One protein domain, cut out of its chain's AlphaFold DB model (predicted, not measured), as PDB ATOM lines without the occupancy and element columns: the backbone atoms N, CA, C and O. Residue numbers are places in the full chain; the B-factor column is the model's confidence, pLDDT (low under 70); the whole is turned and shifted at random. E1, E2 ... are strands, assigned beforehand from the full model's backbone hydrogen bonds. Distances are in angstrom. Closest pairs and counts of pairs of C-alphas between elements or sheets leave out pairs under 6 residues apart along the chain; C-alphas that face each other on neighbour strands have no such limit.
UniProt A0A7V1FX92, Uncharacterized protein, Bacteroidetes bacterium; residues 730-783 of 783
ATOM      1  N   TRP A 730     -38.831 -43.110 -16.505       79.25
ATOM      2  CA  TRP A 730     -38.226 -44.115 -15.633       79.25
ATOM      3  C   TRP A 730     -37.449 -45.131 -16.463       79.25
ATOM      4  O   TRP A 730     -38.025 -45.781 -17.333       79.25
ATOM      5  N   GLU A 731     -36.153 -45.270 -16.199       78.81
ATOM      6  CA  GLU A 731     -35.262 -46.151 -16.951       78.81
ATOM      7  C   GLU A 731     -34.166 -46.691 -16.022       78.81
ATOM      8  O   GLU A 731     -33.662 -45.970 -15.168       78.81
ATOM      9  N   ASN A 732     -33.817 -47.977 -16.136       79.88
ATOM     10  CA  ASN A 732     -32.747 -48.618 -15.349       79.88
ATOM     11  C   ASN A 732     -32.817 -48.388 -13.821       79.88
ATOM     12  O   ASN A 732     -31.795 -48.297 -13.145       79.88
ATOM     13  N   GLY A 733     -34.032 -48.309 -13.268       79.56
ATOM     14  CA  GLY A 733     -34.245 -48.096 -11.833       79.56
ATOM     15  C   GLY A 733     -34.034 -46.651 -11.367       79.56
ATOM     16  O   GLY A 733     -33.928 -46.408 -10.164       79.56
ATOM     17  N   GLN A 734     -33.956 -45.693 -12.293       85.75
ATOM     18  CA  GLN A 734     -33.771 -44.279 -11.997       85.75
ATOM     19  C   GLN A 734     -34.777 -43.417 -12.767       85.75
ATOM     20  O   GLN A 734     -35.203 -43.732 -13.881       85.75
ATOM     21  N   LEU A 735     -35.174 -42.307 -12.151       84.06
ATOM     22  CA  LEU A 735     -35.979 -41.276 -12.780       84.06
ATOM     23  C   LEU A 735     -35.047 -40.295 -13.488       84.06
ATOM     24  O   LEU A 735     -34.238 -39.630 -12.843       84.06
ATOM     25  N   HIS A 736     -35.208 -40.164 -14.796       80.75
ATOM     26  CA  HIS A 736     -34.561 -39.146 -15.608       80.75
ATOM     27  C   HIS A 736     -35.544 -37.992 -15.807       80.75
ATOM     28  O   HIS A 736     -36.631 -38.199 -16.346       80.75
ATOM     29  N   VAL A 737     -35.176 -36.788 -15.375       81.19
ATOM     30  CA  VAL A 737     -35.951 -35.562 -15.619       81.19
ATOM     31  C   VAL A 737     -35.179 -34.624 -16.544       81.19
ATOM     32  O   VAL A 737     -33.962 -34.476 -16.404       81.19
ATOM     33  N   GLY A 738     -35.897 -34.016 -17.493       75.44
ATOM     34  CA  GLY A 738     -35.371 -33.021 -18.430       75.44
ATOM     35  C   GLY A 738     -35.061 -31.674 -17.780       75.44
ATOM     36  O   GLY A 738     -35.052 -31.551 -16.558       75.44
ATOM     37  N   GLU A 739     -34.809 -30.646 -18.592       74.19
ATOM     38  CA  GLU A 739     -34.613 -29.283 -18.085       74.19
ATOM     39  C   GLU A 739     -35.868 -28.744 -17.380       74.19
ATOM     40  O   GLU A 739     -37.002 -28.963 -17.810       74.19
ATOM     41  N   GLY A 740     -35.652 -28.014 -16.285       79.44
ATOM     42  CA  GLY A 740     -36.711 -27.425 -15.467       79.44
ATOM     43  C   GLY A 740     -36.739 -27.960 -14.038       79.44
ATOM     44  O   GLY A 740     -36.000 -28.870 -13.661       79.44
ATOM     45  N   THR A 741     -37.591 -27.359 -13.215       85.94
ATOM     46  CA  THR A 741     -37.815 -27.809 -11.842       85.94
ATOM     47  C   THR A 741     -38.998 -28.769 -11.808       85.94
ATOM     48  O   THR A 741     -40.100 -28.409 -12.222       85.94
ATOM     49  N   PHE A 742     -38.784 -29.954 -11.247       90.31
ATOM     50  CA  PHE A 742     -39.810 -30.946 -10.959       90.31
ATOM     51  C   PHE A 742     -39.967 -31.112  -9.449       90.31
ATOM     52  O   PHE A 742     -39.010 -31.387  -8.723       90.31
ATOM     53  N   TRP A 743     -41.196 -30.989  -8.977       92.31
ATOM     54  CA  TRP A 743     -41.611 -31.312  -7.622       92.31
ATOM     55  C   TRP A 743     -42.125 -32.745  -7.621       92.31
ATOM     56  O   TRP A 743     -43.123 -33.050  -8.273       92.31
ATOM     57  N   VAL A 744     -41.419 -33.640  -6.936       92.25
ATOM     58  CA  VAL A 744     -41.802 -35.049  -6.840       92.25
ATOM     59  C   VAL A 744     -42.613 -35.246  -5.573       92.25
ATOM     60  O   VAL A 744     -42.104 -35.053  -4.471       92.25
ATOM     61  N   TRP A 745     -43.861 -35.656  -5.729       92.19
ATOM     62  CA  TRP A 745     -44.817 -35.892  -4.658       92.19
ATOM     63  C   TRP A 745     -45.098 -37.385  -4.524       92.19
ATOM     64  O   TRP A 745     -45.257 -38.088  -5.527       92.19
ATOM     65  N   SER A 746     -45.190 -37.871  -3.290       91.19
ATOM     66  CA  SER A 746     -45.709 -39.211  -3.023       91.19
ATOM     67  C   SER A 746     -47.208 -39.286  -3.336       91.19
ATOM     68  O   SER A 746     -47.887 -38.261  -3.460       91.19
ATOM     69  N   ALA A 747     -47.752 -40.500  -3.432       84.31
ATOM     70  CA  ALA A 747     -49.185 -40.719  -3.638       84.31
ATOM     71  C   ALA A 747     -50.067 -40.078  -2.546       84.31
ATOM     72  O   ALA A 747     -51.217 -39.737  -2.808       84.31
ATOM     73  N   GLU A 748     -49.526 -39.878  -1.342       89.81
ATOM     74  CA  GLU A 748     -50.189 -39.216  -0.213       89.81
ATOM     75  C   GLU A 748     -50.091 -37.678  -0.265       89.81
ATOM     76  O   GLU A 748     -50.491 -37.004   0.681       89.81
ATOM     77  N   GLY A 749     -49.529 -37.110  -1.339       87.38
ATOM     78  CA  GLY A 749     -49.401 -35.662  -1.527       87.38
ATOM     79  C   GLY A 749     -48.271 -35.017  -0.720       87.38
ATOM     80  O   GLY A 749     -48.256 -33.798  -0.555       87.38
ATOM     81  N   ARG A 750     -47.313 -35.799  -0.202       90.00
ATOM     82  CA  ARG A 750     -46.123 -35.252   0.469       90.00
ATOM     83  C   ARG A 750     -45.039 -34.953  -0.550       90.00
ATOM     84  O   ARG A 750     -44.706 -35.816  -1.359       90.00
ATOM     85  N   LEU A 751     -44.454 -33.760  -0.478       91.69
ATOM     86  CA  LEU A 751     -43.289 -33.432  -1.288       91.69
ATOM     87  C   LEU A 751     -42.113 -34.306  -0.841       91.69
ATOM     88  O   LEU A 751     -41.676 -34.223   0.305       91.69
ATOM     89  N   TYR A 752     -41.621 -35.143  -1.745       91.50
ATOM     90  CA  TYR A 752     -40.465 -35.998  -1.519       91.50
ATOM     91  C   TYR A 752     -39.172 -35.233  -1.778       91.50
ATOM     92  O   TYR A 752     -38.307 -35.159  -0.910       91.50
ATOM     93  N   GLN A 753     -39.058 -34.621  -2.958       93.69
ATOM     94  CA  GLN A 753     -37.906 -33.802  -3.317       93.69
ATOM     95  C   GLN A 753     -38.231 -32.834  -4.454       93.69
ATOM     96  O   GLN A 753     -39.136 -33.065  -5.257       93.69
ATOM     97  N   ARG A 754     -37.431 -31.773  -4.544       94.19
ATOM     98  CA  ARG A 754     -37.383 -30.867  -5.691       94.19
ATOM     99  C   ARG A 754     -36.161 -31.227  -6.533       94.19
ATOM    100  O   ARG A 754     -35.043 -31.179  -6.028       94.19
ATOM    101  N   ILE A 755     -36.369 -31.560  -7.801       90.06
ATOM    102  CA  ILE A 755     -35.305 -31.876  -8.755       90.06
ATOM    103  C   ILE A 755     -35.201 -30.719  -9.743       90.06
ATOM    104  O   ILE A 755     -36.195 -30.356 -10.355       90.06
ATOM    105  N   THR A 756     -34.018 -30.132  -9.901       86.12
ATOM    106  CA  THR A 756     -33.756 -29.169 -10.983       86.12
ATOM    107  C   THR A 756     -32.918 -29.893 -12.021       86.12
ATOM    108  O   THR A 756     -31.799 -30.300 -11.714       86.12
ATOM    109  N   GLY A 757     -33.508 -30.162 -13.182       73.62
ATOM    110  CA  GLY A 757     -32.875 -30.954 -14.223       73.62
ATOM    111  C   GLY A 757     -32.009 -30.136 -15.193       73.62
ATOM    112  O   GLY A 757     -32.009 -28.904 -15.126       73.62
ATOM    113  N   PRO A 758     -31.266 -30.820 -16.085       74.38
ATOM    114  CA  PRO A 758     -31.353 -32.260 -16.337       74.38
ATOM    115  C   PRO A 758     -30.696 -33.072 -15.208       74.38
ATOM    116  O   PRO A 758     -29.562 -32.803 -14.818       74.38
ATOM    117  N   ALA A 759     -31.413 -34.052 -14.649       78.31
ATOM    118  CA  ALA A 759     -30.949 -34.824 -13.493       78.31
ATOM    119  C   ALA A 759     -31.450 -36.274 -13.522       78.31
ATOM    120  O   ALA A 759     -32.510 -36.577 -14.073       78.31
ATOM    121  N   VAL A 760     -30.682 -37.162 -12.891       82.94
ATOM    122  CA  VAL A 760     -31.020 -38.578 -12.717       82.94
ATOM    123  C   VAL A 760     -31.132 -38.855 -11.228       82.94
ATOM    124  O   VAL A 760     -30.173 -38.635 -10.488       82.94
ATOM    125  N   VAL A 761     -32.305 -39.297 -10.776       85.94
ATOM    126  CA  VAL A 761     -32.585 -39.458  -9.349       85.94
ATOM    127  C   VAL A 761     -33.220 -40.820  -9.075       85.94
ATOM    128  O   VAL A 761     -34.210 -41.172  -9.715       85.94
ATOM    129  N   PRO A 762     -32.691 -41.616  -8.135       88.94
ATOM    130  CA  PRO A 762     -33.373 -42.830  -7.709       88.94
ATOM    131  C   PRO A 762     -34.673 -42.473  -6.974       88.94
ATOM    132  O   PRO A 762     -34.697 -41.557  -6.149       88.94
ATOM    133  N   LEU A 763     -35.748 -43.213  -7.250       87.56
ATOM    134  CA  LEU A 763     -36.987 -43.158  -6.473       87.56
ATOM    135  C   LEU A 763     -37.305 -44.541  -5.892       87.56
ATOM    136  O   LEU A 763     -37.114 -45.543  -6.582       87.56
ATOM    137  N   PRO A 764     -37.812 -44.621  -4.652       88.69
ATOM    138  CA  PRO A 764     -38.344 -45.869  -4.114       88.69
ATOM    139  C   PRO A 764     -39.514 -46.416  -4.952       88.69
ATOM    140  O   PRO A 764     -40.262 -45.645  -5.563       88.69
ATOM    141  N   THR A 765     -39.715 -47.737  -4.924       87.62
ATOM    142  CA  THR A 765     -40.895 -48.403  -5.503       87.62
ATOM    143  C   THR A 765     -42.180 -47.779  -4.971       87.62
ATOM    144  O   THR A 765     -42.345 -47.599  -3.763       87.62
ATOM    145  N   GLY A 766     -43.098 -47.432  -5.873       89.00
ATOM    146  CA  GLY A 766     -44.316 -46.720  -5.505       89.00
ATOM    147  C   GLY A 766     -44.909 -45.874  -6.625       89.00
ATOM    148  O   GLY A 766     -44.431 -45.854  -7.759       89.00
ATOM    149  N   LEU A 767     -45.999 -45.181  -6.299       88.31
ATOM    150  CA  LEU A 767     -46.649 -44.234  -7.196       88.31
ATOM    151  C   LEU A 767     -46.224 -42.809  -6.836       88.31
ATOM    152  O   LEU A 767     -46.370 -42.384  -5.691       88.31
ATOM    153  N   TRP A 768     -45.768 -42.072  -7.839       91.81
ATOM    154  CA  TRP A 768     -45.253 -40.718  -7.718       91.81
ATOM    155  C   TRP A 768     -45.998 -39.776  -8.661       91.81
ATOM    156  O   TRP A 768     -46.409 -40.157  -9.762       91.81
ATOM    157  N   LEU A 769     -46.162 -38.532  -8.227       90.81
ATOM    158  CA  LEU A 769     -46.630 -37.428  -9.055       90.81
ATOM    159  C   LEU A 769     -45.466 -36.462  -9.238       90.81
ATOM    160  O   LEU A 769     -44.878 -36.017  -8.261       90.81
ATOM    161  N   LEU A 770     -45.119 -36.135 -10.475       90.62
ATOM    162  CA  LEU A 770     -44.130 -35.111 -10.773       90.62
ATOM    163  C   LEU A 770     -44.854 -33.892 -11.303       90.62
ATOM    164  O   LEU A 770     -45.556 -33.993 -12.301       90.62
ATOM    165  N   GLN A 771     -44.677 -32.756 -10.653       90.06
ATOM    166  CA  GLN A 771     -45.243 -31.490 -11.088       90.06
ATOM    167  C   GLN A 771     -44.119 -30.567 -11.533       90.06
ATOM    168  O   GLN A 771     -43.197 -30.312 -10.763       90.06
ATOM    169  N   GLN A 772     -44.185 -30.061 -12.754       88.81
ATOM    170  CA  GLN A 772     -43.232 -29.072 -13.244       88.81
ATOM    171  C   GLN A 772     -43.663 -27.660 -12.814       88.81
ATOM    172  O   GLN A 772     -44.854 -27.410 -12.623       88.81
ATOM    173  N   ASP A 773     -42.721 -26.719 -12.691       84.25
ATOM    174  CA  ASP A 773     -43.027 -25.301 -12.397       84.25
ATOM    175  C   ASP A 773     -44.011 -24.674 -13.409       84.25
ATOM    176  O   ASP A 773     -44.726 -23.729 -13.086       84.25
ATOM    177  N   THR A 774     -44.086 -25.225 -14.624       81.88
ATOM    178  CA  THR A 774     -45.037 -24.841 -15.681       81.88
ATOM    179  C   THR A 774     -46.480 -25.280 -15.398       81.88
ATOM    180  O   THR A 774     -47.392 -24.869 -16.110       81.88
ATOM    181  N   GLY A 775     -46.706 -26.099 -14.364       82.69
ATOM    182  CA  GLY A 775     -48.014 -26.630 -13.975       82.69
ATOM    183  C   GLY A 775     -48.350 -28.003 -14.565       82.69
ATOM    184  O   GLY A 775     -49.374 -28.576 -14.199       82.69
ATOM    185  N   GLU A 776     -47.503 -28.559 -15.435       82.06
ATOM    186  CA  GLU A 776     -47.693 -29.905 -15.982       82.06
ATOM    187  C   GLU A 776     -47.485 -30.980 -14.908       82.06
ATOM    188  O   GLU A 776     -46.562 -30.892 -14.097       82.06
ATOM    189  N   VAL A 777     -48.344 -32.006 -14.905       84.56
ATOM    190  CA  VAL A 777     -48.315 -33.087 -13.913       84.56
ATOM    191  C   VAL A 777     -48.184 -34.442 -14.601       84.56
ATOM    192  O   VAL A 777     -49.008 -34.820 -15.431       84.56
ATOM    193  N   TYR A 778     -47.182 -35.207 -14.187       84.62
ATOM    194  CA  TYR A 778     -46.881 -36.551 -14.663       84.62
ATOM    195  C   TYR A 778     -47.138 -37.555 -13.550       84.62
ATOM    196  O   TYR A 778     -46.718 -37.362 -12.411       84.62
ATOM    197  N   ARG A 779     -47.803 -38.661 -13.874       87.94
ATOM    198  CA  ARG A 779     -48.002 -39.769 -12.939       87.94
ATOM    199  C   ARG A 779     -47.047 -40.895 -13.295       87.94
ATOM    200  O   ARG A 779     -47.151 -41.470 -14.374       87.94
ATOM    201  N   LEU A 780     -46.151 -41.226 -12.377       85.81
ATOM    202  CA  LEU A 780     -45.133 -42.247 -12.566       85.81
ATOM    203  C   LEU A 780     -45.348 -43.397 -11.585       85.81
ATOM    204  O   LEU A 780     -45.462 -43.184 -10.382       85.81
ATOM    205  N   ARG A 781     -45.372 -44.632 -12.087       87.12
ATOM    206  CA  ARG A 781     -45.352 -45.832 -11.248       87.12
ATOM    207  C   ARG A 781     -43.974 -46.466 -11.348       87.12
ATOM    208  O   ARG A 781     -43.609 -46.963 -12.409       87.12
ATOM    209  N   VAL A 782     -43.235 -46.433 -10.248       86.19
ATOM    210  CA  VAL A 782     -41.945 -47.102 -10.114       86.19
ATOM    211  C   VAL A 782     -42.211 -48.564  -9.737       86.19
ATOM    212  O   VAL A 782     -42.888 -48.777  -8.722       86.19
ATOM    213  N   PRO A 783     -41.781 -49.536 -10.566       77.06
ATOM    214  CA  PRO A 783     -42.028 -50.960 -10.353       77.06
ATOM    215  C   PRO A 783     -41.363 -51.537  -9.100       77.06
ATOM    216  O   PRO A 783     -40.389 -50.939  -8.575       77.06
TER     217      PRO A 783
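This is residues 730 to 783 of the 783 residues of an uncharacterized protein of Bacteroidetes bacterium (UniProt A0A7V1FX92). This is a small, strongly twisted sheet of four strands that is folded over: the long hairpin E1 and E2 bends sharply within both strands and folds back on itself like a V, and the hairpin E3 and E4 runs beside the second half of E1. Residues 762 to 765 cross the open side of the V, from the end of E2 to the start of E3. The printed part has 54 residues, with no named helix and four named strands in the order E1, E2, E3, E4; across the sheet the order is E2, E1, E3, E4, all antiparallel, and the class is all strand. The whole is compact, with a radius of gyration of the C-alphas of 10.1 A and spans of 26 by 24 by 15 A.

Residues 730 to 731 form a short antiparallel pairing with residues 734 to 735 of E1, residues 734 to 746. E1 bends by 138 degrees at residue 739. E2, residues 751 to 761, bends by 137 degrees at residue 758. E1 and E2 are a hairpin of antiparallel neighbours, at 160 degrees between their directions; C-alphas 756 and 741 face each other at 4.4 A, and N 755 and O 742 are within hydrogen-bond range at 2.8 A, as are N 761 and O 735 at 2.8 A. On the other side of E1 is E3, residues 766 to 772, antiparallel at 130 degrees; C-alphas 742 and 772 face each other at 4.5 A, and N 743 and O 771 are 2.8 A apart, within hydrogen-bond range. E3 and E4, residues 777 to 782, are a hairpin, antiparallel at 154 degrees; C-alphas 767 and 781 face each other at 4.5 A, and N 768 and O 780 are within hydrogen-bond range at 2.8 A. E2 and E4 are the edge strands and are apart; E2 and E3 are apart too.

E1 begins at C-alpha 734, (-33.771, -44.279, -11.997), and measures 15.8 A from first to last C-alpha. E2 measures 14.7 A, E3 19.3 A from C-alpha 766 at (-44.316, -46.720, -5.505), and E4 15.9 A, ending at C-alpha 782, (-41.945, -47.102, -10.114).

The two C-alphas farthest apart are those of Thr 774 and Pro 783, at 26.8 A, while those of Trp 730 and Pro 783, the chain's last residue, are 9.4 A apart. The printed part has no cut, and the three links between strands are tight, with 4 residues each. The mean pLDDT of the printed part is 85.6, and no printed residue is under 70.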